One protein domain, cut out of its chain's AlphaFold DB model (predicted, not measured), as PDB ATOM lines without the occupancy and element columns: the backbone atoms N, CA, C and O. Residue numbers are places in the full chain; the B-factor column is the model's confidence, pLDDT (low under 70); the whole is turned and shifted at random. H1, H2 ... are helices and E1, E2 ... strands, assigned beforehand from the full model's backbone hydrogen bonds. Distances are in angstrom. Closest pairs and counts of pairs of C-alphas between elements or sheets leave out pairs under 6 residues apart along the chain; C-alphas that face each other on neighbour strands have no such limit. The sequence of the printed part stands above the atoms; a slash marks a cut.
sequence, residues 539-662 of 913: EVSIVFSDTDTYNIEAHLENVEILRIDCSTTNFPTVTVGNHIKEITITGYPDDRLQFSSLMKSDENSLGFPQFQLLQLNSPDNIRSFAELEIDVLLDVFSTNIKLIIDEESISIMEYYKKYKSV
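AT A GLANCE: This is residues 539 to 662 of the 913 residues of an uncharacterized protein of Enterococcus sp. 7D2_DIV0200 (UniProt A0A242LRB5). With little regular structure, the printed part winds in stacked turns, a flattened solenoid: E1, E3, E5, E6 and E7 wall one side, parallel E2 and E4 and then H1 the other, with E8 and H2 at one end. Of 124 residues, 48 are in named elements, class mixed. The sheet E1 E3 E5 E6 E7 E8 is mixed; the whole is compact, radius of gyration of the C-alphas 14.1 A, spans 45 by 35 by 19 A.

IN THESE COORDINATES: Find C-alpha 539 at (-48.311, 10.932, -46.768), opening E1, residues 539-543, 13.5 A long; then E2 553-556, E3 561-565, E4 573-576, E5 582-586, H1 595-598, E6 613-617, E7 642-645, E8 648-651 and H2 652-659, which ends with C-alpha 659 at (-29.961, 27.099, -27.403).

HOW THE PARTS SIT: See E5, H1, E6, a right-handed strand-helix-strand unit, parallel neighbours with a helix between; N 583 and O 613, 2.9 A, are within hydrogen-bond range. E7 and E8 form an antiparallel hairpin, N 643 to O 650 2.9 A. H2, with every O i to N i+4 pair within range, is on the sheet, height 5.6 A.

THE WHOLE: Links H1 to E6 and E6 to E7 are long. Find pLDDT under 70 at residues 547-551, 603-605 and 660-662.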
ATOM      1  N   GLU A 539     -48.726  11.692 -47.953       97.44
ATOM      2  CA  GLU A 539     -48.311  10.932 -46.768       97.44
ATOM      3  C   GLU A 539     -47.410   9.754 -47.146       97.44
ATOM      4  O   GLU A 539     -47.777   8.898 -47.956       97.44
ATOM      5  N   VAL A 540     -46.247   9.681 -46.498       96.12
ATOM      6  CA  VAL A 540     -45.289   8.583 -46.651       96.12
ATOM      7  C   VAL A 540     -44.925   8.039 -45.276       96.12
ATOM      8  O   VAL A 540     -44.435   8.777 -44.422       96.12
ATOM      9  N   SER A 541     -45.150   6.742 -45.071       95.62
ATOM     10  CA  SER A 541     -44.754   6.015 -43.863       95.62
ATOM     11  C   SER A 541     -43.880   4.828 -44.234       95.62
ATOM     12  O   SER A 541     -44.317   3.950 -44.977       95.62
ATOM     13  N   ILE A 542     -42.648   4.806 -43.731       92.12
ATOM     14  CA  ILE A 542     -41.659   3.766 -44.016       92.12
ATOM     15  C   ILE A 542     -41.105   3.245 -42.696       92.12
ATOM     16  O   ILE A 542     -40.543   4.005 -41.916       92.12
ATOM     17  N   VAL A 543     -41.233   1.946 -42.454       90.19
ATOM     18  CA  VAL A 543     -40.605   1.249 -41.331       90.19
ATOM     19  C   VAL A 543     -39.718   0.164 -41.910       90.19
ATOM     20  O   VAL A 543     -40.227  -0.810 -42.472       90.19
ATOM     21  N   PHE A 544     -38.407   0.339 -41.785       84.25
ATOM     22  CA  PHE A 544     -37.435  -0.605 -42.319       84.25
ATOM     23  C   PHE A 544     -37.410  -1.906 -41.499       84.25
ATOM     24  O   PHE A 544     -37.668  -1.924 -40.294       84.25
ATOM     25  N   SER A 545     -37.120  -3.017 -42.172       79.44
ATOM     26  CA  SER A 545     -36.783  -4.306 -41.570       79.44
ATOM     27  C   SER A 545     -35.266  -4.456 -41.407       79.44
ATOM     28  O   SER A 545     -34.475  -3.664 -41.917       79.44
ATOM     29  N   ASP A 546     -34.825  -5.492 -40.702       70.88
ATOM     30  CA  ASP A 546     -33.414  -5.894 -40.616       70.88
ATOM     31  C   ASP A 546     -32.870  -6.484 -41.933       70.88
ATOM     32  O   ASP A 546     -31.659  -6.651 -42.091       70.88
ATOM     33  N   THR A 547     -33.758  -6.791 -42.881       66.69
ATOM     34  CA  THR A 547     -33.414  -7.334 -44.203       66.69
ATOM     35  C   THR A 547     -33.339  -6.275 -45.303       66.69
ATOM     36  O   THR A 547     -32.875  -6.578 -46.404       66.69
ATOM     37  N   ASP A 548     -33.728  -5.032 -45.015       68.50
ATOM     38  CA  ASP A 548     -33.715  -3.945 -45.991       68.50
ATOM     39  C   ASP A 548     -32.286  -3.435 -46.222       68.50
ATOM     40  O   ASP A 548     -31.693  -2.744 -45.396       68.50
ATOM     41  N   THR A 549     -31.709  -3.771 -47.377       60.62
ATOM     42  CA  THR A 549     -30.335  -3.378 -47.747       60.62
ATOM     43  C   THR A 549     -30.262  -2.176 -48.696       60.62
ATOM     44  O   THR A 549     -29.190  -1.894 -49.233       60.62
ATOM     45  N   TYR A 550     -31.386  -1.515 -48.986       62.59
ATOM     46  CA  TYR A 550     -31.483  -0.470 -50.009       62.59
ATOM     47  C   TYR A 550     -31.563   0.940 -49.410       62.59
ATOM     48  O   TYR A 550     -32.259   1.165 -48.424       62.59
ATOM     49  N   ASN A 551     -30.886   1.896 -50.055       68.69
ATOM     50  CA  ASN A 551     -30.961   3.314 -49.715       68.69
ATOM     51  C   ASN A 551     -32.021   3.993 -50.584       68.69
ATOM     52  O   ASN A 551     -31.794   4.198 -51.776       68.69
ATOM     53  N   ILE A 552     -33.143   4.376 -49.976       79.88
ATOM     54  CA  ILE A 552     -34.127   5.255 -50.613       79.88
ATOM     55  C   ILE A 552     -33.478   6.628 -50.808       79.88
ATOM     56  O   ILE A 552     -32.952   7.209 -49.856       79.88
ATOM     57  N   GLU A 553     -33.505   7.132 -52.041       85.88
ATOM     58  CA  GLU A 553     -32.992   8.453 -52.406       85.88
ATOM     59  C   GLU A 553     -34.068   9.185 -53.202       85.88
ATOM     60  O   GLU A 553     -34.337   8.833 -54.345       85.88
ATOM     61  N   ALA A 554     -34.729  10.160 -52.578       87.44
ATOM     62  CA  ALA A 554     -35.848  10.857 -53.200       87.44
ATOM     63  C   ALA A 554     -35.998  12.288 -52.669       87.44
ATOM     64  O   ALA A 554     -35.743  12.574 -51.493       87.44
ATOM     65  N   HIS A 555     -36.456  13.185 -53.541       89.56
ATOM     66  CA  HIS A 555     -36.948  14.504 -53.157       89.56
ATOM     67  C   HIS A 555     -38.473  14.534 -53.281       89.56
ATOM     68  O   HIS A 555     -39.017  14.345 -54.364       89.56
ATOM     69  N   LEU A 556     -39.152  14.738 -52.156       91.19
ATOM     70  CA  LEU A 556     -40.596  14.636 -52.001       91.19
ATOM     71  C   LEU A 556     -41.198  16.044 -51.862       91.19
ATOM     72  O   LEU A 556     -41.409  16.540 -50.755       91.19
ATOM     73  N   GLU A 557     -41.444  16.701 -52.994       87.44
ATOM     74  CA  GLU A 557     -41.849  18.119 -53.068       87.44
ATOM     75  C   GLU A 557     -43.188  18.412 -52.354       87.44
ATOM     76  O   GLU A 557     -43.322  19.400 -51.625       87.44
ATOM     77  N   ASN A 558     -44.171  17.518 -52.518       89.06
ATOM     78  CA  ASN A 558     -45.565  17.739 -52.104       89.06
ATOM     79  C   ASN A 558     -45.969  17.042 -50.792       89.06
ATOM     80  O   ASN A 558     -47.116  17.172 -50.365       89.06
ATOM     81  N   VAL A 559     -45.052  16.316 -50.144       94.88
ATOM     82  CA  VAL A 559     -45.369  15.531 -48.942       94.88
ATOM     83  C   VAL A 559     -45.668  16.442 -47.758       94.88
ATOM     84  O   VAL A 559     -44.873  17.310 -47.407       94.88
ATOM     85  N   GLU A 560     -46.800  16.193 -47.102       96.12
ATOM     86  CA  GLU A 560     -47.240  16.891 -45.895       96.12
ATOM     87  C   GLU A 560     -46.854  16.137 -44.616       96.12
ATOM     88  O   GLU A 560     -46.556  16.762 -43.596       96.12
ATOM     89  N   ILE A 561     -46.854  14.800 -44.655       97.50
ATOM     90  CA  ILE A 561     -46.556  13.941 -43.503       97.50
ATOM     91  C   ILE A 561     -45.511  12.903 -43.903       97.50
ATOM     92  O   ILE A 561     -45.765  12.036 -44.743       97.50
ATOM     93  N   LEU A 562     -44.354  12.952 -43.243       96.69
ATOM     94  CA  LEU A 562     -43.277  11.981 -43.404       96.69
ATOM     95  C   LEU A 562     -43.057  11.208 -42.103       96.69
ATOM     96  O   LEU A 562     -42.816  11.799 -41.048       96.69
ATOM     97  N   ARG A 563     -43.097   9.878 -42.181       96.38
ATOM     98  CA  ARG A 563     -42.788   8.974 -41.068       96.38
ATOM     99  C   ARG A 563     -41.739   7.966 -41.507       96.38
ATOM    100  O   ARG A 563     -41.945   7.254 -42.484       96.38
ATOM    101  N   ILE A 564     -40.625   7.914 -40.789       93.56
ATOM    102  CA  ILE A 564     -39.526   6.989 -41.063       93.56
ATOM    103  C   ILE A 564     -39.132   6.296 -39.761       93.56
ATOM    104  O   ILE A 564     -38.844   6.959 -38.773       93.56
ATOM    105  N   ASP A 565     -39.075   4.974 -39.750       91.69
ATOM    106  CA  ASP A 565     -38.449   4.191 -38.687       91.69
ATOM    107  C   ASP A 565     -37.255   3.448 -39.277       91.69
ATOM    108  O   ASP A 565     -37.413   2.510 -40.057       91.69
ATOM    109  N   CYS A 566     -36.064   3.921 -38.919       86.88
ATOM    110  CA  CYS A 566     -34.777   3.375 -39.328       86.88
ATOM    111  C   CYS A 566     -34.033   2.737 -38.150       86.88
ATOM    112  O   CYS A 566     -32.817   2.622 -38.184       86.88
ATOM    113  N   SER A 567     -34.739   2.291 -37.108       85.00
ATOM    114  CA  SER A 567     -34.120   1.659 -35.930       85.00
ATOM    115  C   SER A 567     -33.279   0.408 -36.235       85.00
ATOM    116  O   SER A 567     -32.466  -0.013 -35.412       85.00
ATOM    117  N   THR A 568     -33.460  -0.204 -37.407       78.19
ATOM    118  CA  THR A 568     -32.749  -1.415 -37.846       78.19
ATOM    119  C   THR A 568     -31.737  -1.176 -38.970       78.19
ATOM    120  O   THR A 568     -30.995  -2.099 -39.310       78.19
ATOM    121  N   THR A 569     -31.691   0.023 -39.561       78.88
ATOM    122  CA  THR A 569     -30.917   0.336 -40.776       78.88
ATOM    123  C   THR A 569     -30.324   1.751 -40.723       78.88
ATOM    124  O   THR A 569     -30.450   2.463 -39.735       78.88
ATOM    125  N   ASN A 570     -29.611   2.172 -41.773       81.75
ATOM    126  CA  ASN A 570     -29.158   3.561 -41.875       81.75
ATOM    127  C   ASN A 570     -30.314   4.474 -42.307       81.75
ATOM    128  O   ASN A 570     -31.197   4.055 -43.055       81.75
ATOM    129  N   PHE A 571     -30.263   5.744 -41.900       83.50
ATOM    130  CA  PHE A 571     -31.237   6.740 -42.336       83.50
ATOM    131  C   PHE A 571     -31.157   6.965 -43.864       83.50
ATOM    132  O   PHE A 571     -30.049   7.112 -44.392       83.50
ATOM    133  N   PRO A 572     -32.290   6.980 -44.593       86.31
ATOM    134  CA  PRO A 572     -32.296   7.109 -46.050       86.31
ATOM    135  C   PRO A 572     -32.004   8.546 -46.517       86.31
ATOM    136  O   PRO A 572     -32.213   9.514 -45.789       86.31
ATOM    137  N   THR A 573     -31.582   8.708 -47.775       87.44
ATOM    138  CA  THR A 573     -31.322  10.022 -48.393       87.44
ATOM    139  C   THR A 573     -32.630  10.639 -48.903       87.44
ATOM    140  O   THR A 573     -32.827  10.844 -50.100       87.44
ATOM    141  N   VAL A 574     -33.562  10.913 -47.994       89.75
ATOM    142  CA  VAL A 574     -34.873  11.492 -48.322       89.75
ATOM    143  C   VAL A 574     -34.902  12.966 -47.951       89.75
ATOM    144  O   VAL A 574     -34.499  13.350 -46.855       89.75
ATOM    145  N   THR A 575     -35.413  13.790 -48.864       91.88
ATOM    146  CA  THR A 575     -35.666  15.212 -48.611       91.88
ATOM    147  C   THR A 575     -37.096  15.591 -48.959       91.88
ATOM    148  O   THR A 575     -37.703  14.946 -49.805       91.88
ATOM    149  N   VAL A 576     -37.629  16.631 -48.328       92.94
ATOM    150  CA  VAL A 576     -39.002  17.123 -48.496       92.94
ATOM    151  C   VAL A 576     -39.019  18.594 -48.909       92.94
ATOM    152  O   VAL A 576     -38.093  19.341 -48.571       92.94
ATOM    153  N   GLY A 577     -40.067  18.981 -49.638       90.69
ATOM    154  CA  GLY A 577     -40.329  20.354 -50.077       90.69
ATOM    155  C   GLY A 577     -41.121  21.191 -49.066       90.69
ATOM    156  O   GLY A 577     -41.316  20.816 -47.907       90.69
ATOM    157  N   ASN A 578     -41.597  22.356 -49.505       90.81
ATOM    158  CA  ASN A 578     -42.176  23.390 -48.633       90.81
ATOM    159  C   ASN A 578     -43.571  23.068 -48.065       90.81
ATOM    160  O   ASN A 578     -44.040  23.781 -47.175       90.81
ATOM    161  N   HIS A 579     -44.226  22.012 -48.559       91.00
ATOM    162  CA  HIS A 579     -45.561  21.573 -48.126       91.00
ATOM    163  C   HIS A 579     -45.553  20.747 -46.831       91.00
ATOM    164  O   HIS A 579     -46.613  20.493 -46.259       91.00
ATOM    165  N   ILE A 580     -44.373  20.354 -46.348       94.75
ATOM    166  CA  ILE A 580     -44.239  19.511 -45.162       94.75
ATOM    167  C   ILE A 580     -44.846  20.162 -43.911       94.75
ATOM    168  O   ILE A 580     -44.571  21.316 -43.571       94.75
ATOM    169  N   LYS A 581     -45.655  19.379 -43.192       95.75
ATOM    170  CA  LYS A 581     -46.296  19.736 -41.918       95.75
ATOM    171  C   LYS A 581     -45.680  18.964 -40.761       95.75
ATOM    172  O   LYS A 581     -45.369  19.555 -39.726       95.75
ATOM    173  N   GLU A 582     -45.478  17.661 -40.942       97.50
ATOM    174  CA  GLU A 582     -45.044  16.750 -39.883       97.50
ATOM    175  C   GLU A 582     -43.919  15.828 -40.354       97.50
ATOM    176  O   GLU A 582     -44.033  15.158 -41.379       97.50
ATOM    177  N   ILE A 583     -42.853  15.745 -39.560       97.50
ATOM    178  CA  ILE A 583     -41.769  14.776 -39.732       97.50
ATOM    179  C   ILE A 583     -41.650  13.965 -38.445       97.50
ATOM    180  O   ILE A 583     -41.407  14.518 -37.374       97.50
ATOM    181  N   THR A 584     -41.796  12.646 -38.545       96.81
ATOM    182  CA  THR A 584     -41.535  11.704 -37.451       96.81
ATOM    183  C   THR A 584     -40.427  10.746 -37.853       96.81
ATOM    184  O   THR A 584     -40.528  10.086 -38.885       96.81
ATOM    185  N   ILE A 585     -39.386  10.645 -37.031       95.50
ATOM    186  CA  ILE A 585     -38.266   9.731 -37.253       95.50
ATOM    187  C   ILE A 585     -38.066   8.874 -36.008       95.50
ATOM    188  O   ILE A 585     -37.919   9.407 -34.911       95.50
ATOM    189  N   THR A 586     -38.018   7.557 -36.171       93.75
ATOM    190  CA  THR A 586     -37.696   6.603 -35.106       93.75
ATOM    191  C   THR A 586     -36.312   6.005 -35.349       93.75
ATOM    192  O   THR A 586     -36.034   5.549 -36.457       93.75
ATOM    193  N   GLY A 587     -35.445   6.001 -34.330       90.25
ATOM    194  CA  GLY A 587     -34.107   5.401 -34.417       90.25
ATOM    195  C   GLY A 587     -33.110   6.187 -35.274       90.25
ATOM    196  O   GLY A 587     -32.336   5.589 -36.011       90.25
ATOM    197  N   TYR A 588     -33.149   7.526 -35.242       90.81
ATOM    198  CA  TYR A 588     -32.210   8.348 -36.016       90.81
ATOM    199  C   TYR A 588     -30.746   8.085 -35.581       90.81
ATOM    200  O   TYR A 588     -30.452   8.245 -34.389       90.81
ATOM    201  N   PRO A 589     -29.833   7.715 -36.504       86.19
ATOM    202  CA  PRO A 589     -28.519   7.175 -36.151       86.19
ATOM    203  C   PRO A 589     -27.445   8.240 -35.893       86.19
ATOM    204  O   PRO A 589     -26.477   7.972 -35.178       86.19
ATOM    205  N   ASP A 590     -27.565   9.442 -36.465       88.81
ATOM    206  CA  ASP A 590     -26.492  10.437 -36.373       88.81
ATOM    207  C   ASP A 590     -26.519  11.212 -35.050       88.81
ATOM    208  O   ASP A 590     -27.562  11.427 -34.432       88.81
ATOM    209  N   ASP A 591     -25.349  11.712 -34.649       89.69
ATOM    210  CA  ASP A 591     -25.171  12.518 -33.434       89.69
ATOM    211  C   ASP A 591     -25.863  13.892 -33.501       89.69
ATOM    212  O   ASP A 591     -25.995  14.573 -32.482       89.69
ATOM    213  N   ARG A 592     -26.228  14.354 -34.706       90.69
ATOM    214  CA  ARG A 592     -26.832  15.668 -34.961       90.69
ATOM    215  C   ARG A 592     -27.768  15.614 -36.151       90.69
ATOM    216  O   ARG A 592     -27.453  14.965 -37.143       90.69
ATOM    217  N   LEU A 593     -28.846  16.388 -36.080       92.12
ATOM    218  CA  LEU A 593     -29.791  16.542 -37.179       92.12
ATOM    219  C   LEU A 593     -29.781  17.984 -37.688       92.12
ATOM    220  O   LEU A 593     -30.185  18.901 -36.971       92.12
ATOM    221  N   GLN A 594     -29.343  18.173 -38.932       91.25
ATOM    222  CA  GLN A 594     -29.447  19.447 -39.644       91.25
ATOM    223  C   GLN A 594     -30.775  19.495 -40.390       91.25
ATOM    224  O   GLN A 594     -31.096  18.571 -41.126       91.25
ATOM    225  N   PHE A 595     -31.561  20.555 -40.234       92.00
ATOM    226  CA  PHE A 595     -32.867  20.613 -40.896       92.00
ATOM    227  C   PHE A 595     -32.724  20.652 -42.418       92.00
ATOM    228  O   PHE A 595     -33.503  20.002 -43.105       92.00
ATOM    229  N   SER A 596     -31.702  21.324 -42.953       88.94
ATOM    230  CA  SER A 596     -31.430  21.373 -44.395       88.94
ATOM    231  C   SER A 596     -31.057  20.021 -45.014       88.94
ATOM    232  O   SER A 596     -31.162  19.865 -46.234       88.94
ATOM    233  N   SER A 597     -30.655  19.029 -44.204       89.38
ATOM    234  CA  SER A 597     -30.418  17.671 -44.706       89.38
ATOM    235  C   SER A 597     -31.722  16.949 -45.051       89.38
ATOM    236  O   SER A 597     -31.697  16.062 -45.900       89.38
ATOM    237  N   LEU A 598     -32.848  17.367 -44.460       91.56
ATOM    238  CA  LEU A 598     -34.187  16.821 -44.702       91.56
ATOM    239  C   LEU A 598     -35.077  17.775 -45.497       91.56
ATOM    240  O   LEU A 598     -35.861  17.339 -46.326       91.56
ATOM    241  N   MET A 599     -34.986  19.074 -45.246       92.94
ATOM    242  CA  MET A 599     -35.932  20.080 -45.712       92.94
ATOM    243  C   MET A 599     -35.247  20.990 -46.732       92.94
ATOM    244  O   MET A 599     -34.392  21.807 -46.379       92.94
ATOM    245  N   LYS A 600     -35.631  20.868 -48.005       90.00
ATOM    246  CA  LYS A 600     -35.099  21.680 -49.110       90.00
ATOM    247  C   LYS A 600     -36.198  22.586 -49.650       90.00
ATOM    248  O   LYS A 600     -37.255  22.102 -50.019       90.00
ATOM    249  N   SER A 601     -35.942  23.892 -49.648       79.25
ATOM    250  CA  SER A 601     -36.892  24.878 -50.167       79.25
ATOM    251  C   SER A 601     -36.849  24.911 -51.690       79.25
ATOM    252  O   SER A 601     -35.759  24.928 -52.265       79.25
ATOM    253  N   ASP A 602     -38.010  25.023 -52.320       74.94
ATOM    254  CA  ASP A 602     -38.135  25.288 -53.747       74.94
ATOM    255  C   ASP A 602     -37.702  26.728 -54.054       74.94
ATOM    256  O   ASP A 602     -37.807  27.627 -53.214       74.94
ATOM    257  N   GLU A 603     -37.230  26.979 -55.280       65.00
ATOM    258  CA  GLU A 603     -36.699  28.294 -55.689       65.00
ATOM    259  C   GLU A 603     -37.733  29.434 -55.586       65.00
ATOM    260  O   GLU A 603     -37.362  30.605 -55.496       65.00
ATOM    261  N   ASN A 604     -39.028  29.098 -55.582       63.22
ATOM    262  CA  ASN A 604     -40.142  30.050 -55.638       63.22
ATOM    263  C   ASN A 604     -40.856  30.265 -54.293       63.22
ATOM    264  O   ASN A 604     -41.801  31.054 -54.227       63.22
ATOM    265  N   SER A 605     -40.451  29.570 -53.229       69.06
ATOM    266  CA  SER A 605     -41.130  29.566 -51.930       69.06
ATOM    267  C   SER A 605     -40.174  29.980 -50.809       69.06
ATOM    268  O   SER A 605     -38.985  29.664 -50.804       69.06
ATOM    269  N   LEU A 606     -40.686  30.757 -49.851       74.44
ATOM    270  CA  LEU A 606     -39.890  31.291 -48.749       74.44
ATOM    271  C   LEU A 606     -40.083  30.427 -47.495       74.44
ATOM    272  O   LEU A 606     -41.044  30.620 -46.752       74.44
ATOM    273  N   GLY A 607     -39.150  29.506 -47.240       81.69
ATOM    274  CA  GLY A 607     -39.140  28.684 -46.021       81.69
ATOM    275  C   GLY A 607     -40.324  27.718 -45.913       81.69
ATOM    276  O   GLY A 607     -40.989  27.432 -46.902       81.69
ATOM    277  N   PHE A 608     -40.603  27.204 -44.715       89.12
ATOM    278  CA  PHE A 608     -41.597  26.139 -44.508       89.12
ATOM    279  C   PHE A 608     -42.797  26.639 -43.688       89.12
ATOM    280  O   PHE A 608     -42.842  26.435 -42.473       89.12
ATOM    281  N   PRO A 609     -43.772  27.324 -44.316       84.00
ATOM    282  CA  PRO A 609     -44.842  28.022 -43.601       84.00
ATOM    283  C   PRO A 609     -45.860  27.082 -42.943       84.00
ATOM    284  O   PRO A 609     -46.538  27.484 -42.003       84.00
ATOM    285  N   GLN A 610     -45.991  25.847 -43.439       89.25
ATOM    286  CA  GLN A 610     -46.960  24.872 -42.930       89.25
ATOM    287  C   GLN A 610     -46.371  23.920 -41.886       89.25
ATOM    288  O   GLN A 610     -47.118  23.135 -41.299       89.25
ATOM    289  N   PHE A 611     -45.060  23.992 -41.647       93.88
ATOM    290  CA  PHE A 611     -44.363  23.085 -40.752       93.88
ATOM    291  C   PHE A 611     -44.836  23.260 -39.310       93.88
ATOM    292  O   PHE A 611     -44.918  24.379 -38.808       93.88
ATOM    293  N   GLN A 612     -45.152  22.154 -38.642       94.62
ATOM    294  CA  GLN A 612     -45.751  22.139 -37.306       94.62
ATOM    295  C   GLN A 612     -45.023  21.206 -36.343       94.62
ATOM    296  O   GLN A 612     -44.974  21.497 -35.147       94.62
ATOM    297  N   LEU A 613     -44.456  20.100 -36.827       96.06
ATOM    298  CA  LEU A 613     -43.925  19.065 -35.948       96.06
ATOM    299  C   LEU A 613     -42.660  18.411 -36.502       96.06
ATOM    300  O   LEU A 613     -42.672  17.842 -37.591       96.06
ATOM    301  N   LEU A 614     -41.610  18.400 -35.678       96.75
ATOM    302  CA  LEU A 614     -40.552  17.391 -35.737       96.75
ATOM    303  C   LEU A 614     -40.666  16.494 -34.504       96.75
ATOM    304  O   LEU A 614     -40.624  17.000 -33.382       96.75
ATOM    305  N   GLN A 615     -40.732  15.183 -34.699       96.81
ATOM    306  CA  GLN A 615     -40.683  14.202 -33.620       96.81
ATOM    307  C   GLN A 615     -39.582  13.172 -33.874       96.81
ATOM    308  O   GLN A 615     -39.609  12.459 -34.874       96.81
ATOM    309  N   LEU A 616     -38.631  13.077 -32.948       95.69
ATOM    310  CA  LEU A 616     -37.604  12.043 -32.917       95.69
ATOM    311  C   LEU A 616     -37.929  11.047 -31.803       95.69
ATOM    312  O   LEU A 616     -37.937  11.418 -30.632       95.69
ATOM    313  N   ASN A 617     -38.182   9.792 -32.158       92.81
ATOM    314  CA  ASN A 617     -38.459   8.713 -31.214       92.81
ATOM    315  C   ASN A 617     -37.235   7.812 -31.085       92.81
ATOM    316  O   ASN A 617     -36.744   7.274 -32.076       92.81
ATOM    317  N   SER A 618     -36.760   7.622 -29.861       89.81
ATOM    318  CA  SER A 618     -35.614   6.781 -29.519       89.81
ATOM    319  C   SER A 618     -34.414   6.978 -30.458       89.81
ATOM    320  O   SER A 618     -33.939   5.996 -31.027       89.81
ATOM    321  N   PRO A 619     -33.950   8.223 -30.692       90.50
ATOM    322  CA  PRO A 619     -32.747   8.454 -31.485       90.50
ATOM    323  C   PRO A 619     -31.522   7.822 -30.808       90.50
ATOM    324  O   PRO A 619     -31.405   7.826 -29.580       90.50
ATOM    325  N   ASP A 620     -30.579   7.316 -31.602       86.81
ATOM    326  CA  ASP A 620     -29.442   6.551 -31.078       86.81
ATOM    327  C   ASP A 620     -28.487   7.433 -30.263       86.81
ATOM    328  O   ASP A 620     -28.013   7.053 -29.185       86.81
ATOM    329  N   ASN A 621     -28.213   8.634 -30.784       87.81
ATOM    330  CA  ASN A 621     -27.170   9.515 -30.266       87.81
ATOM    331  C   ASN A 621     -27.663  10.911 -29.848       87.81
ATOM    332  O   ASN A 621     -26.994  11.554 -29.036       87.81
ATOM    333  N   ILE A 622     -28.835  11.360 -30.316       89.44
ATOM    334  CA  ILE A 622     -29.416  12.662 -29.948       89.44
ATOM    335  C   ILE A 622     -30.075  12.563 -28.564       89.44
ATOM    336  O   ILE A 622     -31.065  11.870 -28.374       89.44
ATOM    337  N   ARG A 623     -29.545  13.278 -27.575       86.88
ATOM    338  CA  ARG A 623     -30.035  13.311 -26.183       86.88
ATOM    339  C   ARG A 623     -30.530  14.682 -25.754       86.88
ATOM    340  O   ARG A 623     -31.029  14.834 -24.639       86.88
ATOM    341  N   SER A 624     -30.328  15.707 -26.575       88.88
ATOM    342  CA  SER A 624     -30.738  17.066 -26.262       88.88
ATOM    343  C   SER A 624     -31.131  17.836 -27.509       88.88
ATOM    344  O   SER A 624     -30.522  17.704 -28.565       88.88
ATOM    345  N   PHE A 625     -32.056  18.780 -27.348       90.38
ATOM    346  CA  PHE A 625     -32.386  19.739 -28.401       90.38
ATOM    347  C   PHE A 625     -31.169  20.532 -28.911       90.38
ATOM    348  O   PHE A 625     -31.203  21.006 -30.035       90.38
ATOM    349  N   ALA A 626     -30.073  20.648 -28.149       87.56
ATOM    350  CA  ALA A 626     -28.843  21.305 -28.611       87.56
ATOM    351  C   ALA A 626     -28.185  20.634 -29.839       87.56
ATOM    352  O   ALA A 626     -27.360  21.260 -30.503       87.56
ATOM    353  N   GLU A 627     -28.517  19.373 -30.115       91.56
ATOM    354  CA  GLU A 627     -27.996  18.592 -31.246       91.56
ATOM    355  C   GLU A 627     -28.857  18.733 -32.513       91.56
ATOM    356  O   GLU A 627     -28.471  18.248 -33.576       91.56
ATOM    357  N   LEU A 628     -29.991  19.436 -32.421       91.81
ATOM    358  CA  LEU A 628     -30.771  19.866 -33.577       91.81
ATOM    359  C   LEU A 628     -30.189  21.174 -34.111       91.81
ATOM    360  O   LEU A 628     -30.049  22.138 -33.357       91.81
ATOM    361  N   GLU A 629     -29.890  21.238 -35.402       89.81
ATOM    362  CA  GLU A 629     -29.416  22.440 -36.085       89.81
ATOM    363  C   GLU A 629     -30.497  22.958 -37.036       89.81
ATOM    364  O   GLU A 629     -30.724  22.423 -38.118       89.81
ATOM    365  N   ILE A 630     -31.174  24.025 -36.605       87.38
ATOM    366  CA  ILE A 630     -32.200  24.698 -37.404       87.38
ATOM    367  C   ILE A 630     -31.516  25.760 -38.267       87.38
ATOM    368  O   ILE A 630     -31.202  26.869 -37.800       87.38
ATOM    369  N   ASP A 631     -31.228  25.371 -39.504       83.56
ATOM    370  CA  ASP A 631     -30.551  26.138 -40.556       83.56
ATOM    371  C   ASP A 631     -31.460  26.455 -41.758       83.56
ATOM    372  O   ASP A 631     -31.030  27.086 -42.722       83.56
ATOM    373  N   VAL A 632     -32.739  26.093 -41.662       85.69
ATOM    374  CA  VAL A 632     -33.800  26.457 -42.610       85.69
ATOM    375  C   VAL A 632     -34.674  27.589 -42.064       85.69
ATOM    376  O   VAL A 632     -34.714  27.846 -40.858       85.69
ATOM    377  N   LEU A 633     -35.390  28.285 -42.952       81.94
ATOM    378  CA  LEU A 633     -36.284  29.377 -42.570       81.94
ATOM    379  C   LEU A 633     -37.626  28.836 -42.047       81.94
ATOM    380  O   LEU A 633     -38.428  28.302 -42.816       81.94
ATOM    381  N   LEU A 634     -37.863  29.020 -40.747       83.94
ATOM    382  CA  LEU A 634     -39.109  28.706 -40.038       83.94
ATOM    383  C   LEU A 634     -39.653  29.960 -39.342       83.94
ATOM    384  O   LEU A 634     -38.897  30.891 -39.053       83.94
ATOM    385  N   ASP A 635     -40.944  29.965 -39.004       79.00
ATOM    386  CA  ASP A 635     -41.515  30.989 -38.126       79.00
ATOM    387  C   ASP A 635     -41.030  30.792 -36.681       79.00
ATOM    388  O   ASP A 635     -41.598  30.033 -35.895       79.00
ATOM    389  N   VAL A 636     -39.957  31.499 -36.326       73.88
ATOM    390  CA  VAL A 636     -39.323  31.435 -35.000       73.88
ATOM    391  C   VAL A 636     -40.190  31.992 -33.866       73.88
ATOM    392  O   VAL A 636     -39.882  31.750 -32.696       73.88
ATOM    393  N   PHE A 637     -41.252  32.741 -34.181       71.19
ATOM    394  CA  PHE A 637     -42.183  33.295 -33.194       71.19
ATOM    395  C   PHE A 637     -43.411  32.407 -32.982       71.19
ATOM    396  O   PHE A 637     -44.174  32.640 -32.042       71.19
ATOM    397  N   SER A 638     -43.586  31.371 -33.805       73.38
ATOM    398  CA  SER A 638     -44.701  30.443 -33.684       73.38
ATOM    399  C   SER A 638     -44.639  29.655 -32.376       73.38
ATOM    400  O   SER A 638     -43.630  29.049 -32.022       73.38
ATOM    401  N   THR A 639     -45.755  29.598 -31.654       71.81
ATOM    402  CA  THR A 639     -45.942  28.659 -30.535       71.81
ATOM    403  C   THR A 639     -46.460  27.297 -30.996       71.81
ATOM    404  O   THR A 639     -46.546  26.369 -30.194       71.81
ATOM    405  N   ASN A 640     -46.826  27.181 -32.275       81.50
ATOM    406  CA  ASN A 640     -47.453  25.988 -32.838       81.50
ATOM    407  C   ASN A 640     -46.423  24.996 -33.389       81.50
ATOM    408  O   ASN A 640     -46.729  23.811 -33.464       81.50
ATOM    409  N   ILE A 641     -45.208  25.456 -33.717       91.69
ATOM    410  CA  ILE A 641     -44.111  24.580 -34.142       91.69
ATOM    411  C   ILE A 641     -43.506  23.895 -32.918       91.69
ATOM    412  O   ILE A 641     -42.924  24.555 -32.047       91.69
ATOM    413  N   LYS A 642     -43.624  22.568 -32.871       94.56
ATOM    414  CA  LYS A 642     -43.119  21.720 -31.791       94.56
ATOM    415  C   LYS A 642     -41.974  20.840 -32.266       94.56
ATOM    416  O   LYS A 642     -42.034  20.228 -33.328       94.56
ATOM    417  N   LEU A 643     -40.950  20.752 -31.427       94.88
ATOM    418  CA  LEU A 643     -39.842  19.815 -31.558       94.88
ATOM    419  C   LEU A 643     -39.941  18.830 -30.396       94.88
ATOM    420  O   LEU A 643     -39.988  19.253 -29.238       94.88
ATOM    421  N   ILE A 644     -39.993  17.539 -30.698       95.12
ATOM    422  CA  ILE A 644     -40.132  16.466 -29.714       95.12
ATOM    423  C   ILE A 644     -38.944  15.514 -29.844       95.12
ATOM    424  O   ILE A 644     -38.615  15.088 -30.950       95.12
ATOM    425  N   ILE A 645     -38.313  15.189 -28.717       92.81
ATOM    426  CA  ILE A 645     -37.318  14.117 -28.594       92.81
ATOM    427  C   ILE A 645     -37.827  13.182 -27.495       92.81
ATOM    428  O   ILE A 645     -37.925  13.587 -26.335       92.81
ATOM    429  N   ASP A 646     -38.185  11.954 -27.869       90.19
ATOM    430  CA  ASP A 646     -38.897  10.988 -27.027       90.19
ATOM    431  C   ASP A 646     -40.169  11.589 -26.395       90.19
ATOM    432  O   ASP A 646     -41.155  11.844 -27.085       90.19
ATOM    433  N   GLU A 647     -40.160  11.821 -25.081       88.38
ATOM    434  CA  GLU A 647     -41.279  12.397 -24.326       88.38
ATOM    435  C   GLU A 647     -41.108  13.906 -24.068       88.38
ATOM    436  O   GLU A 647     -42.048  14.575 -23.631       88.38
ATOM    437  N   GLU A 648     -39.917  14.464 -24.316       91.88
ATOM    438  CA  GLU A 648     -39.647  15.884 -24.100       91.88
ATOM    439  C   GLU A 648     -40.085  16.705 -25.313       91.88
ATOM    440  O   GLU A 648     -39.761  16.381 -26.454       91.88
ATOM    441  N   SER A 649     -40.782  17.817 -25.072       92.31
ATOM    442  CA  SER A 649     -41.236  18.732 -26.122       92.31
ATOM    443  C   SER A 649     -40.794  20.164 -25.848       92.31
ATOM    444  O   SER A 649     -40.910  20.635 -24.714       92.31
ATOM    445  N   ILE A 650     -40.385  20.883 -26.889       92.31
ATOM    446  CA  ILE A 650     -40.077  22.314 -26.836       92.31
ATOM    447  C   ILE A 650     -40.697  23.031 -28.040       92.31
ATOM    448  O   ILE A 650     -40.744  22.484 -29.144       92.31
ATOM    449  N   SER A 651     -41.186  24.257 -27.848       90.75
ATOM    450  CA  SER A 651     -41.589  25.099 -28.982       90.75
ATOM    451  C   SER A 651     -40.369  25.668 -29.712       90.75
ATOM    452  O   SER A 651     -39.304  25.852 -29.115       90.75
ATOM    453  N   ILE A 652     -40.519  26.022 -30.992       85.75
ATOM    454  CA  ILE A 652     -39.440  26.672 -31.756       85.75
ATOM    455  C   ILE A 652     -38.948  27.957 -31.065       85.75
ATOM    456  O   ILE A 652     -37.744  28.165 -30.922       85.75
ATOM    457  N   MET A 653     -39.858  28.771 -30.521       82.31
ATOM    458  CA  MET A 653     -39.510  29.997 -29.797       82.31
ATOM    459  C   MET A 653     -38.633  29.708 -28.566       82.31
ATOM    460  O   MET A 653     -37.655  30.412 -28.302       82.31
ATOM    461  N   GLU A 654     -38.979  28.687 -27.782       85.88
ATOM    462  CA  GLU A 654     -38.204  28.289 -26.601       85.88
ATOM    463  C   GLU A 654     -36.852  27.686 -26.981       85.88
ATOM    464  O   GLU A 654     -35.856  27.958 -26.303       85.88
ATOM    465  N   TYR A 655     -36.794  26.927 -28.078       89.00
ATOM    466  CA  TYR A 655     -35.546  26.398 -28.621       89.00
ATOM    467  C   TYR A 655     -34.555  27.533 -28.913       89.00
ATOM    468  O   TYR A 655     -33.432  27.512 -28.401       89.00
ATOM    469  N   TYR A 656     -34.976  28.575 -29.643       82.31
ATOM    470  CA  TYR A 656     -34.099  29.710 -29.952       82.31
ATOM    471  C   TYR A 656     -33.687  30.470 -28.687       82.31
ATOM    472  O   TYR A 656     -32.508  30.784 -28.539       82.31
ATOM    473  N   LYS A 657     -34.604  30.690 -27.732       81.19
ATOM    474  CA  LYS A 657     -34.287  31.341 -26.444       81.19
ATOM    475  C   LYS A 657     -33.238  30.581 -25.628       81.19
ATOM    476  O   LYS A 657     -32.434  31.208 -24.941       81.19
ATOM    477  N   LYS A 658     -33.277  29.246 -25.648       83.06
ATOM    478  CA  LYS A 658     -32.454  28.393 -24.780       83.06
ATOM    479  C   LYS A 658     -31.124  27.988 -25.416       83.06
ATOM    480  O   LYS A 658     -30.130  27.899 -24.695       83.06
ATOM    481  N   TYR A 659     -31.095  27.744 -26.727       78.94
ATOM    482  CA  TYR A 659     -29.961  27.099 -27.403       78.94
ATOM    483  C   TYR A 659     -29.242  27.977 -28.435       78.94
ATOM    484  O   TYR A 659     -28.050  27.773 -28.655       78.94
ATOM    485  N   LYS A 660     -29.888  29.006 -29.008       67.06
ATOM    486  CA  LYS A 660     -29.189  30.035 -29.797       67.06
ATOM    487  C   LYS A 660     -29.040  31.298 -28.955       67.06
ATOM    488  O   LYS A 660     -29.920  32.149 -28.916       67.06
ATOM    489  N   SER A 661     -27.893  31.446 -28.292       47.56
ATOM    490  CA  SER A 661     -27.517  32.684 -27.604       47.56
ATOM    491  C   SER A 661     -27.242  33.801 -28.616       47.56
ATOM    492  O   SER A 661     -26.095  34.175 -28.864       47.56
ATOM    493  N   VAL A 662     -28.285  34.347 -29.225       46.12
ATOM    494  CA  VAL A 662     -28.206  35.682 -29.803       46.12
ATOM    495  C   VAL A 662     -28.452  36.602 -28.621       46.12
ATOM    496  O   VAL A 662     -29.556  36.642 -28.082       46.12
TER     497      VAL A 662